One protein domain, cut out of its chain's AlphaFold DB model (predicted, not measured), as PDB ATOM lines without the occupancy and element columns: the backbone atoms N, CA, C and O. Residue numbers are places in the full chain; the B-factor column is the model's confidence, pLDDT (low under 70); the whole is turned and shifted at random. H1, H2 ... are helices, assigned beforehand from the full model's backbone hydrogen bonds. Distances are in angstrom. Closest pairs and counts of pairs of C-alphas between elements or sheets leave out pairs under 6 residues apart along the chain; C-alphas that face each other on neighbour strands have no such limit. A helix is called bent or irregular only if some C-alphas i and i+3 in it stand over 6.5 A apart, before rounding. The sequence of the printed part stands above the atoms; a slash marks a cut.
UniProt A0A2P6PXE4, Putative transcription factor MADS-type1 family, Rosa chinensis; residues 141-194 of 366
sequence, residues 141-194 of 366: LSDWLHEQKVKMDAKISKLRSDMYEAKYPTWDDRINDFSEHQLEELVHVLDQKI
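What this domain is: This is residues 141 to 194 of the 366 residues of the protein "Putative transcription factor MADS-type1 family" of Rosa chinensis (UniProt A0A2P6PXE4). One long, nearly straight helix, H1, sticks out as a lone arm, and beyond residue 167 the printed part makes an open hook: a single short turn of helix, H2, and then a helix of moderate length, H3, which folds back from the tip of the hook. No helix packs firmly on another, and there is no core; the long arm H1 makes much of the length. The printed part has 54 residues with three named helices, in the order H1, H2, H3 along the chain, and no named strand; its class is all helix. It is extended, with a radius of gyration of the C-alphas of 20.0 A, and its C-alphas span 62 by 22 by 14 A along the three main axes.

How they stand to each other: H1, residues 141 to 167, is the longest helix and touches no helix. Residues 141 to 174, of which 141 to 167 belong to H1, stand free: no C-alpha 8 or more residues away along the chain comes within 10 A of them. H2, residues 173 to 177, is apart from H1, although a tight link of 5 residues joins the two. H3, residues 180 to 194, follows H2 after a tight link of 2 residues. H2 and H3 are close but not clearly touching: their closest C-alphas, those of Ile 175 and Leu 183, are 7.8 A apart, and their centres are 14.1 A apart. H1 and H3 are apart. Residues 187 to 194, which belong to H3, stand free as well. In H1 and H3 every O i to N i+4 pair is within hydrogen-bond range; in H2 it is 0 of 1, while 2 of 2 pairs of O i to N i+3 are within range.

Where its parts are: H1 has 27 residues and begins at C-alpha 141, at (64.353, -37.604, -87.381). It ends at C-alpha 167, at (92.225, -10.943, -88.593), and measures 38.6 A from first to last C-alpha. H2 has 5 residues, Asp 173 to Asp 177, and measures 7.8 A. H3 has 15 residues, Glu 180 to Ile 194, and measures 21.0 A; its last C-alpha, 194, is at (89.142, 1.217, -74.861). No helix is bent or irregular.

The domain as a whole: The two C-alphas farthest apart are those of Leu 141 and His 181, at 62.4 A. The first and last printed C-alphas, those of Leu 141 and Ile 194, are 47.7 A apart. The printed part has no cut, and both links between its helices are tight. The mean pLDDT of the printed part is 90.6, and no printed residue is under 70.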
ATOM      1  N   LEU A 141      63.494 -38.235 -86.387       75.44
ATOM      2  CA  LEU A 141      64.353 -37.604 -87.381       75.44
ATOM      3  C   LEU A 141      64.546 -36.111 -87.078       75.44
ATOM      4  O   LEU A 141      65.641 -35.600 -87.279       75.44
ATOM      5  N   SER A 142      63.515 -35.432 -86.570       75.62
ATOM      6  CA  SER A 142      63.627 -34.035 -86.137       75.62
ATOM      7  C   SER A 142      64.714 -33.840 -85.074       75.62
ATOM      8  O   SER A 142      65.488 -32.890 -85.171       75.62
ATOM      9  N   ASP A 143      64.820 -34.750 -84.101       80.88
ATOM     10  CA  ASP A 143      65.830 -34.669 -83.040       80.88
ATOM     11  C   ASP A 143      67.235 -34.886 -83.608       80.88
ATOM     12  O   ASP A 143      68.155 -34.126 -83.305       80.88
ATOM     13  N   TRP A 144      67.386 -35.866 -84.504       83.12
ATOM     14  CA  TRP A 144      68.650 -36.110 -85.199       83.12
ATOM     15  C   TRP A 144      69.071 -34.920 -86.069       83.12
ATOM     16  O   TRP A 144      70.231 -34.512 -86.041       83.12
ATOM     17  N   LEU A 145      68.139 -34.343 -86.835       82.19
ATOM     18  CA  LEU A 145      68.396 -33.175 -87.680       82.19
ATOM     19  C   LEU A 145      68.790 -31.961 -86.841       82.19
ATOM     20  O   LEU A 145      69.745 -31.267 -87.187       82.19
ATOM     21  N   HIS A 146      68.099 -31.733 -85.726       83.19
ATOM     22  CA  HIS A 146      68.445 -30.677 -84.785       83.19
ATOM     23  C   HIS A 146      69.852 -30.890 -84.211       83.19
ATOM     24  O   HIS A 146      70.660 -29.965 -84.182       83.19
ATOM     25  N   GLU A 147      70.194 -32.119 -83.825       87.12
ATOM     26  CA  GLU A 147      71.534 -32.460 -83.347       87.12
ATOM     27  C   GLU A 147      72.614 -32.204 -84.414       87.12
ATOM     28  O   GLU A 147      73.675 -31.654 -84.108       87.12
ATOM     29  N   GLN A 148      72.352 -32.552 -85.680       85.81
ATOM     30  CA  GLN A 148      73.274 -32.241 -86.777       85.81
ATOM     31  C   GLN A 148      73.411 -30.732 -86.996       85.81
ATOM     32  O   GLN A 148      74.530 -30.257 -87.188       85.81
ATOM     33  N   LYS A 149      72.306 -29.980 -86.924       93.12
ATOM     34  CA  LYS A 149      72.318 -28.517 -87.036       93.12
ATOM     35  C   LYS A 149      73.205 -27.899 -85.959       93.12
ATOM     36  O   LYS A 149      74.141 -27.187 -86.298       93.12
ATOM     37  N   VAL A 150      72.999 -28.261 -84.691       94.75
ATOM     38  CA  VAL A 150      73.815 -27.769 -83.567       94.75
ATOM     39  C   VAL A 150      75.302 -28.070 -83.783       94.75
ATOM     40  O   VAL A 150      76.154 -27.215 -83.547       94.75
ATOM     41  N   LYS A 151      75.638 -29.265 -84.287       92.69
ATOM     42  CA  LYS A 151      77.026 -29.627 -84.620       92.69
ATOM     43  C   LYS A 151      77.613 -28.768 -85.739       92.69
ATOM     44  O   LYS A 151      78.805 -28.468 -85.701       92.69
ATOM     45  N   MET A 152      76.823 -28.408 -86.748       92.62
ATOM     46  CA  MET A 152      77.273 -27.524 -87.824       92.62
ATOM     47  C   MET A 152      77.412 -26.079 -87.348       92.62
ATOM     48  O   MET A 152      78.437 -25.464 -87.623       92.62
ATOM     49  N   ASP A 153      76.458 -25.581 -86.566       93.81
ATOM     50  CA  ASP A 153      76.500 -24.239 -85.986       93.81
ATOM     51  C   ASP A 153      77.731 -24.069 -85.086       93.81
ATOM     52  O   ASP A 153      78.440 -23.072 -85.185       93.81
ATOM     53  N   ALA A 154      78.076 -25.084 -84.286       95.56
ATOM     54  CA  ALA A 154      79.302 -25.080 -83.489       95.56
ATOM     55  C   ALA A 154      80.574 -24.992 -84.354       95.56
ATOM     56  O   ALA A 154      81.507 -24.266 -84.011       95.56
ATOM     57  N   LYS A 155      80.614 -25.693 -85.497       95.50
ATOM     58  CA  LYS A 155      81.739 -25.598 -86.444       95.50
ATOM     59  C   LYS A 155      81.823 -24.215 -87.080       95.50
ATOM     60  O   LYS A 155      82.920 -23.688 -87.212       95.50
ATOM     61  N   ILE A 156      80.684 -23.633 -87.448       96.00
ATOM     62  CA  ILE A 156      80.619 -22.282 -88.012       96.00
ATOM     63  C   ILE A 156      81.111 -21.259 -86.987       96.00
ATOM     64  O   ILE A 156      81.934 -20.415 -87.326       96.00
ATOM     65  N   SER A 157      80.659 -21.346 -85.736       95.81
ATOM     66  CA  SER A 157      81.112 -20.461 -84.660       95.81
ATOM     67  C   SER A 157      82.612 -20.578 -84.417       95.81
ATOM     68  O   SER A 157      83.278 -19.559 -84.263       95.81
ATOM     69  N   LYS A 158      83.160 -21.799 -84.457       95.88
ATOM     70  CA  LYS A 158      84.606 -22.009 -84.354       95.88
ATOM     71  C   LYS A 158      85.357 -21.360 -85.517       95.88
ATOM     72  O   LYS A 158      86.243 -20.560 -85.275       95.88
ATOM     73  N   LEU A 159      84.943 -21.619 -86.758       95.19
ATOM     74  CA  LEU A 159      85.564 -21.003 -87.937       95.19
ATOM     75  C   LEU A 159      85.503 -19.474 -87.891       95.19
ATOM     76  O   LEU A 159      86.461 -18.811 -88.271       95.19
ATOM     77  N   ARG A 160      84.391 -18.904 -87.410       93.69
ATOM     78  CA  ARG A 160      84.276 -17.456 -87.200       93.69
ATOM     79  C   ARG A 160      85.266 -16.968 -86.148       93.69
ATOM     80  O   ARG A 160      85.903 -15.952 -86.387       93.69
ATOM     81  N   SER A 161      85.406 -17.674 -85.025       93.38
ATOM     82  CA  SER A 161      86.387 -17.351 -83.980       93.38
ATOM     83  C   SER A 161      87.813 -17.366 -84.529       93.38
ATOM     84  O   SER A 161      88.502 -16.357 -84.425       93.38
ATOM     85  N   ASP A 162      88.207 -18.457 -85.190       92.62
ATOM     86  CA  ASP A 162      89.545 -18.630 -85.767       92.62
ATOM     87  C   ASP A 162      89.829 -17.542 -86.831       92.62
ATOM     88  O   ASP A 162      90.919 -16.979 -86.901       92.62
ATOM     89  N   MET A 163      88.820 -17.179 -87.634       92.31
ATOM     90  CA  MET A 163      88.909 -16.081 -88.604       92.31
ATOM     91  C   MET A 163      89.087 -14.714 -87.924       92.31
ATOM     92  O   MET A 163      89.868 -13.894 -88.407       92.31
ATOM     93  N   TYR A 164      88.363 -14.436 -86.835       90.62
ATOM     94  CA  TYR A 164      88.525 -13.190 -86.080       90.62
ATOM     95  C   TYR A 164      89.902 -13.104 -85.419       90.62
ATOM     96  O   TYR A 164      90.504 -12.036 -85.463       90.62
ATOM     97  N   GLU A 165      90.407 -14.206 -84.866       90.25
ATOM     98  CA  GLU A 165      91.738 -14.294 -84.256       90.25
ATOM     99  C   GLU A 165      92.851 -14.055 -85.284       90.25
ATOM    100  O   GLU A 165      93.762 -13.272 -85.035       90.25
ATOM    101  N   ALA A 166      92.730 -14.631 -86.484       89.44
ATOM    102  CA  ALA A 166      93.675 -14.379 -87.571       89.44
ATOM    103  C   ALA A 166      93.610 -12.933 -88.099       89.44
ATOM    104  O   ALA A 166      94.626 -12.370 -88.502       89.44
ATOM    105  N   LYS A 167      92.416 -12.324 -88.122       92.31
ATOM    106  CA  LYS A 167      92.225 -10.943 -88.593       92.31
ATOM    107  C   LYS A 167      92.690  -9.903 -87.570       92.31
ATOM    108  O   LYS A 167      93.152  -8.833 -87.959       92.31
ATOM    109  N   TYR A 168      92.524 -10.197 -86.286       87.00
ATOM    110  CA  TYR A 168      92.852  -9.312 -85.174       87.00
ATOM    111  C   TYR A 168      93.666 -10.090 -84.133       87.00
ATOM    112  O   TYR A 168      93.122 -10.459 -83.087       87.00
ATOM    113  N   PRO A 169      94.951 -10.363 -84.417       86.50
ATOM    114  CA  PRO A 169      95.816 -11.040 -83.465       86.50
ATOM    115  C   PRO A 169      95.932 -10.212 -82.181       86.50
ATOM    116  O   PRO A 169      95.971  -8.981 -82.207       86.50
ATOM    117  N   THR A 170      95.960 -10.896 -81.041       84.38
ATOM    118  CA  THR A 170      96.022 -10.263 -79.715       84.38
ATOM    119  C   THR A 170      97.429  -9.809 -79.333       84.38
ATOM    120  O   THR A 170      97.572  -9.006 -78.413       84.38
ATOM    121  N   TRP A 171      98.452 -10.304 -80.030       87.62
ATOM    122  CA  TRP A 171      99.857  -9.994 -79.794       87.62
ATOM    123  C   TRP A 171     100.565  -9.648 -81.101       87.62
ATOM    124  O   TRP A 171     100.196 -10.135 -82.169       87.62
ATOM    125  N   ASP A 172     101.596  -8.821 -80.994       85.38
ATOM    126  CA  ASP A 172     102.495  -8.461 -82.081       85.38
ATOM    127  C   ASP A 172     103.923  -8.635 -81.566       85.38
ATOM    128  O   ASP A 172     104.262  -8.123 -80.497       85.38
ATOM    129  N   ASP A 173     104.758  -9.367 -82.304       88.38
ATOM    130  CA  ASP A 173     106.111  -9.710 -81.858       88.38
ATOM    131  C   ASP A 173     106.984  -8.479 -81.586       88.38
ATOM    132  O   ASP A 173     107.886  -8.548 -80.755       88.38
ATOM    133  N   ARG A 174     106.674  -7.327 -82.201       86.81
ATOM    134  CA  ARG A 174     107.376  -6.057 -81.955       86.81
ATOM    135  C   ARG A 174     107.234  -5.567 -80.515       86.81
ATOM    136  O   ARG A 174     108.075  -4.801 -80.059       86.81
ATOM    137  N   ILE A 175     106.189  -5.991 -79.798       88.19
ATOM    138  CA  ILE A 175     105.969  -5.632 -78.388       88.19
ATOM    139  C   ILE A 175     107.049  -6.261 -77.496       88.19
ATOM    140  O   ILE A 175     107.383  -5.700 -76.456       88.19
ATOM    141  N   ASN A 176     107.643  -7.387 -77.909       88.94
ATOM    142  CA  ASN A 176     108.711  -8.044 -77.148       88.94
ATOM    143  C   ASN A 176     109.975  -7.173 -77.034       88.94
ATOM    144  O   ASN A 176     110.734  -7.332 -76.081       88.94
ATOM    145  N   ASP A 177     110.179  -6.250 -77.977       93.00
ATOM    146  CA  ASP A 177     111.353  -5.375 -78.035       93.00
ATOM    147  C   ASP A 177     111.137  -4.035 -77.305       93.00
ATOM    148  O   ASP A 177     112.002  -3.155 -77.338       93.00
ATOM    149  N   PHE A 178     109.979  -3.833 -76.666       91.56
ATOM    150  CA  PHE A 178     109.656  -2.568 -76.005       91.56
ATOM    151  C   PHE A 178     110.386  -2.442 -74.665       91.56
ATOM    152  O   PHE A 178     110.414  -3.363 -73.849       91.56
ATOM    153  N   SER A 179     110.937  -1.254 -74.407       92.56
ATOM    154  CA  SER A 179     111.400  -0.888 -73.065       92.56
ATOM    155  C   SER A 179     110.220  -0.714 -72.099       92.56
ATOM    156  O   SER A 179     109.089  -0.475 -72.522       92.56
ATOM    157  N   GLU A 180     110.480  -0.784 -70.793       93.19
ATOM    158  CA  GLU A 180     109.455  -0.649 -69.745       93.19
ATOM    159  C   GLU A 180     108.601   0.620 -69.914       93.19
ATOM    160  O   GLU A 180     107.376   0.540 -69.955       93.19
ATOM    161  N   HIS A 181     109.235   1.770 -70.162       92.75
ATOM    162  CA  HIS A 181     108.533   3.031 -70.425       92.75
ATOM    163  C   HIS A 181     107.647   2.972 -71.685       92.75
ATOM    164  O   HIS A 181     106.552   3.529 -71.710       92.75
ATOM    165  N   GLN A 182     108.101   2.313 -72.755       91.81
ATOM    166  CA  GLN A 182     107.303   2.168 -73.982       91.81
ATOM    167  C   GLN A 182     106.095   1.252 -73.772       91.81
ATOM    168  O   GLN A 182     105.044   1.469 -74.375       91.81
ATOM    169  N   LEU A 183     106.227   0.248 -72.904       92.00
ATOM    170  CA  LEU A 183     105.117  -0.615 -72.524       92.00
ATOM    171  C   LEU A 183     104.086   0.145 -71.673       92.00
ATOM    172  O   LEU A 183     102.888   0.018 -71.923       92.00
ATOM    173  N   GLU A 184     104.534   0.981 -70.732       93.44
ATOM    174  CA  GLU A 184     103.654   1.854 -69.938       93.44
ATOM    175  C   GLU A 184     102.879   2.848 -70.817       93.44
ATOM    176  O   GLU A 184     101.661   3.001 -70.671       93.44
ATOM    177  N   GLU A 185     103.554   3.482 -71.779       94.12
ATOM    178  CA  GLU A 185     102.914   4.396 -72.730       94.12
ATOM    179  C   GLU A 185     101.883   3.669 -73.608       94.12
ATOM    180  O   GLU A 185     100.766   4.162 -73.803       94.12
ATOM    181  N   LEU A 186     102.215   2.465 -74.088       91.88
ATOM    182  CA  LEU A 186     101.301   1.636 -74.872       91.88
ATOM    183  C   LEU A 186     100.032   1.291 -74.080       91.88
ATOM    184  O   LEU A 186      98.929   1.437 -74.612       91.88
ATOM    185  N   VAL A 187     100.168   0.864 -72.822       93.44
ATOM    186  CA  VAL A 187      99.027   0.541 -71.947       93.44
ATOM    187  C   VAL A 187      98.124   1.758 -71.776       93.44
ATOM    188  O   VAL A 187      96.916   1.661 -71.988       93.44
ATOM    189  N   HIS A 188      98.702   2.926 -71.496       94.62
ATOM    190  CA  HIS A 188      97.934   4.155 -71.333       94.62
ATOM    191  C   HIS A 188      97.152   4.531 -72.608       94.62
ATOM    192  O   HIS A 188      95.968   4.879 -72.542       94.62
ATOM    193  N   VAL A 189      97.769   4.414 -73.791       94.50
ATOM    194  CA  VAL A 189      97.089   4.666 -75.076       94.50
ATOM    195  C   VAL A 189      95.972   3.648 -75.334       94.50
ATOM    196  O   VAL A 189      94.902   4.016 -75.836       94.50
ATOM    197  N   LEU A 190      96.190   2.374 -74.998       92.94
ATOM    198  CA  LEU A 190      95.178   1.327 -75.139       92.94
ATOM    199  C   LEU A 190      93.983   1.576 -74.219       92.94
ATOM    200  O   LEU A 190      92.849   1.516 -74.696       92.94
ATOM    201  N   ASP A 191      94.206   1.944 -72.959       94.88
ATOM    202  CA  ASP A 191      93.136   2.276 -72.014       94.88
ATOM    203  C   ASP A 191      92.291   3.455 -72.506       94.88
ATOM    204  O   ASP A 191      91.057   3.391 -72.515       94.88
ATOM    205  N   GLN A 192      92.933   4.506 -73.023       94.38
ATOM    206  CA  GLN A 192      92.218   5.635 -73.621       94.38
ATOM    207  C   GLN A 192      91.368   5.215 -74.825       94.38
ATOM    208  O   GLN A 192      90.219   5.654 -74.968       94.38
ATOM    209  N   LYS A 193      91.904   4.350 -75.695       94.38
ATOM    210  CA  LYS A 193      91.166   3.825 -76.851       94.38
ATOM    211  C   LYS A 193      90.017   2.910 -76.437       94.38
ATOM    212  O   LYS A 193      88.942   3.013 -77.030       94.38
ATOM    213  N   ILE A 194      90.197   2.070 -75.420       94.12
ATOM    214  CA  ILE A 194      89.142   1.217 -74.861       94.12
ATOM    215  C   ILE A 194      88.008   2.086 -74.314       94.12
ATOM    216  O   ILE A 194      86.845   1.851 -74.639       94.12
TER     217      ILE A 194